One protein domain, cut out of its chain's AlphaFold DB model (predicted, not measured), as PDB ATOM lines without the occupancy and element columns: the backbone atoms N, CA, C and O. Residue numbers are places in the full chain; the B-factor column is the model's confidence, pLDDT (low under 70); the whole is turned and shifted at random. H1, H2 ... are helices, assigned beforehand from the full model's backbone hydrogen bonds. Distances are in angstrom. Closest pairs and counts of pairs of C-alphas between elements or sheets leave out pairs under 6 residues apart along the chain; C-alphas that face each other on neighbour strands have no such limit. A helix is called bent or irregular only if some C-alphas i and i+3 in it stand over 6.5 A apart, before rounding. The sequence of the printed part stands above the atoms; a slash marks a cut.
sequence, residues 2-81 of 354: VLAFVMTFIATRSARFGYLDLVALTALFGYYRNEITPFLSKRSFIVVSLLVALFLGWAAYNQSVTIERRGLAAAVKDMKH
ATOM      1  N   VAL A   2     142.593 217.084 235.597       87.94
ATOM      2  CA  VAL A   2     141.216 216.529 235.594       87.94
ATOM      3  C   VAL A   2     140.245 217.357 234.741       87.94
ATOM      4  O   VAL A   2     139.549 216.800 233.903       87.94
ATOM      5  N   LEU A   3     140.262 218.689 234.875       84.50
ATOM      6  CA  LEU A   3     139.427 219.587 234.066       84.50
ATOM      7  C   LEU A   3     139.669 219.425 232.557       84.50
ATOM      8  O   LEU A   3     138.716 219.294 231.802       84.50
ATOM      9  N   ALA A   4     140.932 219.405 232.120       86.88
ATOM     10  CA  ALA A   4     141.271 219.257 230.706       86.88
ATOM     11  C   ALA A   4     140.810 217.905 230.149       86.88
ATOM     12  O   ALA A   4     140.211 217.855 229.083       86.88
ATOM     13  N   PHE A   5     141.008 216.829 230.916       89.00
ATOM     14  CA  PHE A   5     140.529 215.501 230.545       89.00
ATOM     15  C   PHE A   5     139.002 215.460 230.405       89.00
ATOM     16  O   PHE A   5     138.496 214.959 229.407       89.00
ATOM     17  N   VAL A   6     138.263 216.035 231.362       89.50
ATOM     18  CA  VAL A   6     136.793 216.103 231.308       89.50
ATOM     19  C   VAL A   6     136.322 216.928 230.110       89.50
ATOM     20  O   VAL A   6     135.416 216.499 229.402       89.50
ATOM     21  N   MET A   7     136.945 218.077 229.841       89.69
ATOM     22  CA  MET A   7     136.552 218.949 228.731       89.69
ATOM     23  C   MET A   7     136.811 218.302 227.366       89.69
ATOM     24  O   MET A   7     135.905 218.290 226.537       89.69
ATOM     25  N   THR A   8     137.968 217.669 227.159       85.69
ATOM     26  CA  THR A   8     138.249 216.899 225.934       85.69
ATOM     27  C   THR A   8     137.356 215.661 225.823       85.69
ATOM     28  O   THR A   8     136.869 215.324 224.744       85.69
ATOM     29  N   PHE A   9     137.056 214.986 226.936       87.19
ATOM     30  CA  PHE A   9     136.109 213.871 226.933       87.19
ATOM     31  C   PHE A   9     134.699 214.317 226.525       87.19
ATOM     32  O   PHE A   9     134.024 213.591 225.806       87.19
ATOM     33  N   ILE A  10     134.248 215.508 226.926       85.56
ATOM     34  CA  ILE A  10     132.960 216.058 226.477       85.56
ATOM     35  C   ILE A  10     133.039 216.509 225.009       85.56
ATOM     36  O   ILE A  10     132.132 216.204 224.235       85.56
ATOM     37  N   ALA A  11     134.124 217.173 224.599       84.50
ATOM     38  CA  ALA A  11     134.337 217.620 223.220       84.50
ATOM     39  C   ALA A  11     134.325 216.455 222.215       84.50
ATOM     40  O   ALA A  11     133.674 216.525 221.174       84.50
ATOM     41  N   THR A  12     134.941 215.324 222.567       82.62
ATOM     42  CA  THR A  12     134.966 214.114 221.722       82.62
ATOM     43  C   THR A  12     133.605 213.426 221.580       82.62
ATOM     44  O   THR A  12     133.425 212.606 220.680       82.62
ATOM     45  N   ARG A  13     132.619 213.753 222.426       80.88
ATOM     46  CA  ARG A  13     131.266 213.171 222.353       80.88
ATOM     47  C   ARG A  13     130.368 213.862 221.334       80.88
ATOM     48  O   ARG A  13     129.375 213.267 220.924       80.88
ATOM     49  N   SER A  14     130.672 215.100 220.939       75.44
ATOM     50  CA  SER A  14     129.897 215.832 219.933       75.44
ATOM     51  C   SER A  14     130.674 217.013 219.367       75.44
ATOM     52  O   SER A  14     131.196 217.834 220.119       75.44
ATOM     53  N   ALA A  15     130.622 217.187 218.044       70.00
ATOM     54  CA  ALA A  15     131.207 218.337 217.348       70.00
ATOM     55  C   ALA A  15     130.702 219.697 217.874       70.00
ATOM     56  O   ALA A  15     131.399 220.701 217.756       70.00
ATOM     57  N   ARG A  16     129.520 219.736 218.511       72.00
ATOM     58  CA  ARG A  16     128.970 220.955 219.130       72.00
ATOM     59  C   ARG A  16     129.836 221.493 220.266       72.00
ATOM     60  O   ARG A  16     129.748 222.677 220.556       72.00
ATOM     61  N   PHE A  17     130.653 220.651 220.894       83.25
ATOM     62  CA  PHE A  17     131.457 221.003 222.061       83.25
ATOM     63  C   PHE A  17     132.940 221.211 221.744       83.25
ATOM     64  O   PHE A  17     133.736 221.308 222.672       83.25
ATOM     65  N   GLY A  18     133.330 221.340 220.470       79.44
ATOM     66  CA  GLY A  18     134.733 221.576 220.089       79.44
ATOM     67  C   GLY A  18     135.348 222.833 220.725       79.44
ATOM     68  O   GLY A  18     136.551 222.903 220.946       79.44
ATOM     69  N   TYR A  19     134.526 223.809 221.129       85.12
ATOM     70  CA  TYR A  19     134.991 224.972 221.890       85.12
ATOM     71  C   TYR A  19     135.550 224.613 223.283       85.12
ATOM     72  O   TYR A  19     136.330 225.382 223.845       85.12
ATOM     73  N   LEU A  20     135.194 223.452 223.848       88.88
ATOM     74  CA  LEU A  20     135.724 222.976 225.128       88.88
ATOM     75  C   LEU A  20     137.179 222.505 225.024       88.88
ATOM     76  O   LEU A  20     137.895 222.556 226.026       88.88
ATOM     77  N   ASP A  21     137.655 222.135 223.833       86.06
ATOM     78  CA  ASP A  21     139.068 221.805 223.632       86.06
ATOM     79  C   ASP A  21     139.968 223.023 223.883       86.06
ATOM     80  O   ASP A  21     141.052 222.888 224.447       86.06
ATOM     81  N   LEU A  22     139.492 224.239 223.590       87.06
ATOM     82  CA  LEU A  22     140.216 225.471 223.917       87.06
ATOM     83  C   LEU A  22     140.381 225.654 225.436       87.06
ATOM     84  O   LEU A  22     141.446 226.055 225.918       87.06
ATOM     85  N   VAL A  23     139.335 225.325 226.200       88.62
ATOM     86  CA  VAL A  23     139.354 225.356 227.670       88.62
ATOM     87  C   VAL A  23     140.322 224.299 228.206       88.62
ATOM     88  O   VAL A  23     141.122 224.594 229.098       88.62
ATOM     89  N   ALA A  24     140.313 223.092 227.630       89.25
ATOM     90  CA  ALA A  24     141.240 222.021 227.986       89.25
ATOM     91  C   ALA A  24     142.700 222.420 227.733       89.25
ATOM     92  O   ALA A  24     143.540 222.292 228.628       89.25
ATOM     93  N   LEU A  25     142.993 222.971 226.553       89.19
ATOM     94  CA  LEU A  25     144.328 223.434 226.172       89.19
ATOM     95  C   LEU A  25     144.824 224.564 227.078       89.19
ATOM     96  O   LEU A  25     145.977 224.547 227.506       89.19
ATOM     97  N   THR A  26     143.949 225.500 227.451       89.00
ATOM     98  CA  THR A  26     144.300 226.602 228.360       89.00
ATOM     99  C   THR A  26     144.594 226.091 229.772       89.00
ATOM    100  O   THR A  26     145.567 226.511 230.401       89.00
ATOM    101  N   ALA A  27     143.809 225.127 230.265       88.88
ATOM    102  CA  ALA A  27     144.051 224.497 231.560       88.88
ATOM    103  C   ALA A  27     145.367 223.694 231.586       88.88
ATOM    104  O   ALA A  27     146.081 223.719 232.593       88.88
ATOM    105  N   LEU A  28     145.709 222.999 230.494       89.56
ATOM    106  CA  LEU A  28     146.988 222.292 230.355       89.56
ATOM    107  C   LEU A  28     148.166 223.262 230.291       89.56
ATOM    108  O   LEU A  28     149.156 223.055 230.989       89.56
ATOM    109  N   PHE A  29     148.037 224.343 229.521       87.81
ATOM    110  CA  PHE A  29     149.059 225.381 229.434       87.81
ATOM    111  C   PHE A  29     149.331 226.027 230.798       87.81
ATOM    112  O   PHE A  29     150.486 226.195 231.180       87.81
ATOM    113  N   GLY A  30     148.280 226.340 231.563       88.69
ATOM    114  CA  GLY A  30     148.415 226.878 232.916       88.69
ATOM    115  C   GLY A  30     149.121 225.917 233.877       88.69
ATOM    116  O   GLY A  30     149.990 226.343 234.634       88.69
ATOM    117  N   TYR A  31     148.790 224.622 233.818       89.88
ATOM    118  CA  TYR A  31     149.388 223.592 234.674       89.88
ATOM    119  C   TYR A  31     150.870 223.348 234.354       89.88
ATOM    120  O   TYR A  31     151.711 223.379 235.248       89.88
ATOM    121  N   TYR A  32     151.206 223.173 233.075       90.12
ATOM    122  CA  TYR A  32     152.573 222.902 232.618       90.12
ATOM    123  C   TYR A  32     153.396 224.169 232.367       90.12
ATOM    124  O   TYR A  32     154.490 224.099 231.805       90.12
ATOM    125  N   ARG A  33     152.911 225.342 232.788       87.06
ATOM    126  CA  ARG A  33     153.544 226.635 232.505       87.06
ATOM    127  C   ARG A  33     155.032 226.627 232.840       87.06
ATOM    128  O   ARG A  33     155.834 227.030 232.005       87.06
ATOM    129  N   ASN A  34     155.410 226.155 234.025       87.94
ATOM    130  CA  ASN A  34     156.803 226.194 234.483       87.94
ATOM    131  C   ASN A  34     157.718 225.241 233.701       87.94
ATOM    132  O   ASN A  34     158.892 225.544 233.520       87.94
ATOM    133  N   GLU A  35     157.180 224.133 233.196       88.06
ATOM    134  CA  GLU A  35     157.914 223.173 232.363       88.06
ATOM    135  C   GLU A  35     158.028 223.655 230.910       88.06
ATOM    136  O   GLU A  35     159.039 223.416 230.259       88.06
ATOM    137  N   ILE A  36     157.026 224.387 230.413       82.62
ATOM    138  CA  ILE A  36     156.967 224.908 229.040       82.62
ATOM    139  C   ILE A  36     157.748 226.229 228.897       82.62
ATOM    140  O   ILE A  36     158.351 226.487 227.853       82.62
ATOM    141  N   THR A  37     157.791 227.065 229.941       82.69
ATOM    142  CA  THR A  37     158.433 228.397 229.917       82.69
ATOM    143  C   THR A  37     159.906 228.368 229.457       82.69
ATOM    144  O   THR A  37     160.266 229.197 228.620       82.69
ATOM    145  N   PRO A  38     160.758 227.409 229.883       85.62
ATOM    146  CA  PRO A  38     162.141 227.296 229.403       85.62
ATOM    147  C   PRO A  38     162.267 226.975 227.907       85.62
ATOM    148  O   PRO A  38     163.279 227.290 227.278       85.62
ATOM    149  N   PHE A  39     161.259 226.328 227.316       79.75
ATOM    150  CA  PHE A  39     161.206 226.090 225.873       79.75
ATOM    151  C   PHE A  39     160.723 227.338 225.141       79.75
ATOM    152  O   PHE A  39     161.307 227.705 224.126       79.75
ATOM    153  N   LEU A  40     159.745 228.053 225.706       77.62
ATOM    154  CA  LEU A  40     159.260 229.325 225.167       77.62
ATOM    155  C   LEU A  40     160.334 230.421 225.138       77.62
ATOM    156  O   LEU A  40     160.234 231.326 224.318       77.62
ATOM    157  N   SER A  41     161.383 230.341 225.964       79.81
ATOM    158  CA  SER A  41     162.520 231.272 225.904       79.81
ATOM    159  C   SER A  41     163.551 230.944 224.813       79.81
ATOM    160  O   SER A  41     164.432 231.760 224.536       79.81
ATOM    161  N   LYS A  42     163.488 229.764 224.179       90.38
ATOM    162  CA  LYS A  42     164.437 229.360 223.128       90.38
ATOM    163  C   LYS A  42     163.966 229.850 221.761       90.38
ATOM    164  O   LYS A  42     162.921 229.431 221.272       90.38
ATOM    165  N   ARG A  43     164.796 230.655 221.080       86.62
ATOM    166  CA  ARG A  43     164.505 231.163 219.721       86.62
ATOM    167  C   ARG A  43     164.135 230.055 218.729       86.62
ATOM    168  O   ARG A  43     163.204 230.235 217.958       86.62
ATOM    169  N   SER A  44     164.816 228.909 218.766       86.38
ATOM    170  CA  SER A  44     164.523 227.777 217.875       86.38
ATOM    171  C   SER A  44     163.126 227.195 218.095       86.38
ATOM    172  O   SER A  44     162.426 226.920 217.127       86.38
ATOM    173  N   PHE A  45     162.686 227.058 219.347       85.69
ATOM    174  CA  PHE A  45     161.350 226.558 219.673       85.69
ATOM    175  C   PHE A  45     160.257 227.544 219.248       85.69
ATOM    176  O   PHE A  45     159.242 227.122 218.697       85.69
ATOM    177  N   ILE A  46     160.484 228.850 219.435       85.19
ATOM    178  CA  ILE A  46     159.579 229.899 218.941       85.19
ATOM    179  C   ILE A  46     159.448 229.805 217.416       85.19
ATOM    180  O   ILE A  46     158.334 229.779 216.903       85.19
ATOM    181  N   VAL A  47     160.570 229.709 216.694       88.81
ATOM    182  CA  VAL A  47     160.573 229.610 215.226       88.81
ATOM    183  C   VAL A  47     159.842 228.353 214.754       88.81
ATOM    184  O   VAL A  47     158.976 228.450 213.893       88.81
ATOM    185  N   VAL A  48     160.124 227.186 215.342       89.88
ATOM    186  CA  VAL A  48     159.428 225.934 214.992       89.88
ATOM    187  C   VAL A  48     157.931 226.034 215.286       89.88
ATOM    188  O   VAL A  48     157.121 225.661 214.442       89.88
ATOM    189  N   SER A  49     157.546 226.590 216.436       83.19
ATOM    190  CA  SER A  49     156.135 226.764 216.802       83.19
ATOM    191  C   SER A  49     155.410 227.717 215.851       83.19
ATOM    192  O   SER A  49     154.283 227.437 215.453       83.19
ATOM    193  N   LEU A  50     156.062 228.808 215.434       89.44
ATOM    194  CA  LEU A  50     155.533 229.726 214.423       89.44
ATOM    195  C   LEU A  50     155.365 229.035 213.068       89.44
ATOM    196  O   LEU A  50     154.335 229.217 212.431       89.44
ATOM    197  N   LEU A  51     156.331 228.217 212.641       91.62
ATOM    198  CA  LEU A  51     156.229 227.458 211.392       91.62
ATOM    199  C   LEU A  51     155.085 226.438 211.435       91.62
ATOM    200  O   LEU A  51     154.327 226.339 210.474       91.62
ATOM    201  N   VAL A  52     154.914 225.726 212.552       90.62
ATOM    202  CA  VAL A  52     153.789 224.798 212.747       90.62
ATOM    203  C   VAL A  52     152.459 225.552 212.754       90.62
ATOM    204  O   VAL A  52     151.526 225.135 212.075       90.62
ATOM    205  N   ALA A  53     152.366 226.680 213.461       87.00
ATOM    206  CA  ALA A  53     151.163 227.508 213.480       87.00
ATOM    207  C   ALA A  53     150.825 228.071 212.090       87.00
ATOM    208  O   ALA A  53     149.664 228.048 211.690       87.00
ATOM    209  N   LEU A  54     151.830 228.519 211.331       92.00
ATOM    210  CA  LEU A  54     151.666 228.968 209.948       92.00
ATOM    211  C   LEU A  54     151.205 227.828 209.041       92.00
ATOM    212  O   LEU A  54     150.298 228.031 208.240       92.00
ATOM    213  N   PHE A  55     151.778 226.630 209.184       92.75
ATOM    214  CA  PHE A  55     151.362 225.459 208.416       92.75
ATOM    215  C   PHE A  55     149.926 225.044 208.740       92.75
ATOM    216  O   PHE A  55     149.136 224.842 207.825       92.75
ATOM    217  N   LEU A  56     149.558 224.959 210.024       88.94
ATOM    218  CA  LEU A  56     148.194 224.629 210.445       88.94
ATOM    219  C   LEU A  56     147.197 225.707 210.016       88.94
ATOM    220  O   LEU A  56     146.118 225.376 209.536       88.94
ATOM    221  N   GLY A  57     147.565 226.984 210.134       87.62
ATOM    222  CA  GLY A  57     146.762 228.104 209.647       87.62
ATOM    223  C   GLY A  57     146.565 228.051 208.134       87.62
ATOM    224  O   GLY A  57     145.443 228.203 207.656       87.62
ATOM    225  N   TRP A  58     147.626 227.758 207.379       93.12
ATOM    226  CA  TRP A  58     147.557 227.553 205.934       93.12
ATOM    227  C   TRP A  58     146.702 226.335 205.567       93.12
ATOM    228  O   TRP A  58     145.843 226.452 204.700       93.12
ATOM    229  N   ALA A  59     146.875 225.194 206.236       89.50
ATOM    230  CA  ALA A  59     146.102 223.980 205.986       89.50
ATOM    231  C   ALA A  59     144.613 224.186 206.306       89.50
ATOM    232  O   ALA A  59     143.758 223.815 205.505       89.50
ATOM    233  N   ALA A  60     144.301 224.840 207.430       85.56
ATOM    234  CA  ALA A  60     142.938 225.194 207.812       85.56
ATOM    235  C   ALA A  60     142.307 226.189 206.829       85.56
ATOM    236  O   ALA A  60     141.150 226.015 206.449       85.56
ATOM    237  N   TYR A  61     143.063 227.196 206.381       85.88
ATOM    238  CA  TYR A  61     142.627 228.135 205.349       85.88
ATOM    239  C   TYR A  61     142.391 227.423 204.013       85.88
ATOM    240  O   TYR A  61     141.360 227.624 203.378       85.88
ATOM    241  N   ASN A  62     143.304 226.553 203.591       87.88
ATOM    242  CA  ASN A  62     143.157 225.810 202.350       87.88
ATOM    243  C   ASN A  62     141.923 224.890 202.407       87.88
ATOM    244  O   ASN A  62     141.065 224.939 201.536       87.88
ATOM    245  N   GLN A  63     141.749 224.125 203.482       86.50
ATOM    246  CA  GLN A  63     140.573 223.271 203.632       86.50
ATOM    247  C   GLN A  63     139.267 224.084 203.690       86.50
ATOM    248  O   GLN A  63     138.374 223.891 202.868       86.50
ATOM    249  N   SER A  64     139.174 225.036 204.622       79.56
ATOM    250  CA  SER A  64     137.907 225.711 204.946       79.56
ATOM    251  C   SER A  64     137.546 226.827 203.964       79.56
ATOM    252  O   SER A  64     136.372 227.135 203.775       79.56
ATOM    253  N   VAL A  65     138.543 227.491 203.370       82.44
ATOM    254  CA  VAL A  65     138.338 228.666 202.510       82.44
ATOM    255  C   VAL A  65     138.521 228.311 201.044       82.44
ATOM    256  O   VAL A  65     137.635 228.617 200.252       82.44
ATOM    257  N   THR A  66     139.628 227.681 200.642       83.88
ATOM    258  CA  THR A  66     139.882 227.441 199.208       83.88
ATOM    259  C   THR A  66     139.126 226.225 198.678       83.88
ATOM    260  O   THR A  66     138.497 226.341 197.629       83.88
ATOM    261  N   ILE A  67     139.125 225.099 199.400       80.62
ATOM    262  CA  ILE A  67     138.467 223.855 198.974       80.62
ATOM    263  C   ILE A  67     136.959 223.928 199.229       80.62
ATOM    264  O   ILE A  67     136.173 223.860 198.286       80.62
ATOM    265  N   GLU A  68     136.539 224.101 200.485       79.00
ATOM    266  CA  GLU A  68     135.117 224.045 200.854       79.00
ATOM    267  C   GLU A  68     134.321 225.250 200.340       79.00
ATOM    268  O   GLU A  68     133.208 225.095 199.842       79.00
ATOM    269  N   ARG A  69     134.902 226.453 200.422       77.81
ATOM    270  CA  ARG A  69     134.224 227.713 200.073       77.81
ATOM    271  C   ARG A  69     134.696 228.337 198.762       77.81
ATOM    272  O   ARG A  69     134.281 229.442 198.439       77.81
ATOM    273  N   ARG A  70     135.530 227.639 197.979       87.06
ATOM    274  CA  ARG A  70     135.987 228.076 196.641       87.06
ATOM    275  C   ARG A  70     136.714 229.432 196.633       87.06
ATOM    276  O   ARG A  70     136.684 230.158 195.640       87.06
ATOM    277  N   GLY A  71     137.387 229.773 197.730       87.81
ATOM    278  CA  GLY A  71     138.234 230.957 197.877       87.81
ATOM    279  C   GLY A  71     137.696 232.011 198.849       87.81
ATOM    280  O   GLY A  71     136.543 231.996 199.274       87.81
ATOM    281  N   LEU A  72     138.559 232.972 199.201       84.81
ATOM    282  CA  LEU A  72     138.270 233.987 200.224       84.81
ATOM    283  C   LEU A  72     137.124 234.924 199.839       84.81
ATOM    284  O   LEU A  72     136.293 235.253 200.681       84.81
ATOM    285  N   ALA A  73     137.060 235.344 198.575       85.56
ATOM    286  CA  ALA A  73     136.008 236.239 198.101       85.56
ATOM    287  C   ALA A  73     134.615 235.597 198.220       85.56
ATOM    288  O   ALA A  73     133.674 236.248 198.674       85.56
ATOM    289  N   ALA A  74     134.501 234.312 197.868       80.62
ATOM    290  CA  ALA A  74     133.280 233.534 198.041       80.62
ATOM    291  C   ALA A  74     132.963 233.337 199.532       80.62
ATOM    292  O   ALA A  74     131.865 233.675 199.963       80.62
ATOM    293  N   ALA A  75     133.951 232.964 200.351       79.06
ATOM    294  CA  ALA A  75     133.765 232.813 201.793       79.06
ATOM    295  C   ALA A  75     133.256 234.093 202.491       79.06
ATOM    296  O   ALA A  75     132.361 234.011 203.331       79.06
ATOM    297  N   VAL A  76     133.785 235.275 202.145       81.56
ATOM    298  CA  VAL A  76     133.344 236.572 202.703       81.56
ATOM    299  C   VAL A  76     131.943 236.950 202.217       81.56
ATOM    300  O   VAL A  76     131.158 237.526 202.974       81.56
ATOM    301  N   LYS A  77     131.606 236.625 200.966       78.81
ATOM    302  CA  LYS A  77     130.249 236.808 200.439       78.81
ATOM    303  C   LYS A  77     129.251 235.913 201.181       78.81
ATOM    304  O   LYS A  77     128.181 236.393 201.557       78.81
ATOM    305  N   ASP A  78     129.627 234.669 201.454       68.75
ATOM    306  CA  ASP A  78     128.796 233.693 202.162       68.75
ATOM    307  C   ASP A  78     128.628 234.040 203.646       68.75
ATOM    308  O   ASP A  78     127.556 233.830 204.198       68.75
ATOM    309  N   MET A  79     129.620 234.671 204.290       68.19
ATOM    310  CA  MET A  79     129.483 235.168 205.672       68.19
ATOM    311  C   MET A  79     128.362 236.202 205.845       68.19
ATOM    312  O   MET A  79     127.835 236.344 206.943       68.19
ATOM    313  N   LYS A  80     127.986 236.934 204.787       62.75
ATOM    314  CA  LYS A  80     126.827 237.843 204.820       62.75
ATOM    315  C   LYS A  80     125.488 237.111 204.669       62.75
ATOM    316  O   LYS A  80     124.447 237.712 204.913       62.75
ATOM    317  N   HIS A  81     125.514 235.841 204.271       56.97
ATOM    318  CA  HIS A  81     124.357 234.972 204.086       56.97
ATOM    319  C   HIS A  81     124.300 233.952 205.235       56.97
ATOM    320  O   HIS A  81     124.365 232.747 205.013       56.97
TER     321      HIS A  81
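This is residues 2 to 81 of the 354 residues of an uncharacterized protein of Deltaproteobacteria bacterium ADurb.Bin058 (UniProt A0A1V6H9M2). A long helix, H4, makes one side of a loose, open U; a helical hairpin, H1 and H2, makes the other side, and the short H3 bridges them at one end. The space between H4 and the hairpin is empty, and short H5 turns off at a corner at H4's far end. The printed part has 80 residues with five named helices, H1 to H5 in chain order, and no named strand; its class is all helix. The whole is loose, with a radius of gyration of the C-alphas of 16.9 A, and flat, spanning 44 by 35 by 17 A.

H4, residues 43 to 67, is 34.1 A long, from C-alpha 43 at (164.505, 231.163, 219.721) to C-alpha 67 at (138.467, 223.855, 198.974). It is neither bent nor irregular, but only just: C-alphas 64 and 67 are 6.3 A apart. H5 holds residues 72 to 79 and is 10.4 A long. H3, residues 33 to 40, 9.7 A, is only just irregular, with C-alphas 35 and 38 6.6 A apart. H2, residues 19 to 31, is 19.3 A long; H1, residues 2 to 11, is 14.2 A long and begins at C-alpha 2 (141.216, 216.529, 235.594).

H4 and H5 only just touch, only at the corner by their link, with 3 pairs of C-alphas within 8 A; the closest C-alphas are those of Val 65 and Leu 72, 5.8 A. H3 is close to H4 but not clearly touching, about perpendicular at 89 degrees, with the C-alphas of Phe 39 and Phe 45 closest at 6.2 A. H1 and H2 touch as a hairpin, at a shallow tilt of 19 degrees, opposite ways; the closest C-alphas, of Ala 4 and Ala 24, are 3.9 A apart. H2 and H4 are apart. Every O i to N i+4 pair is within hydrogen-bond range in H1 and H5, against 8 of 9 in H2, 2 of 4 in H3 and 20 of 21 in H4.

The two C-alphas farthest apart, of Pro 38 and His 81, are 46.1 A apart. The printed part has no cut and no long link. Residues 78 to 81 are under 70 in pLDDT.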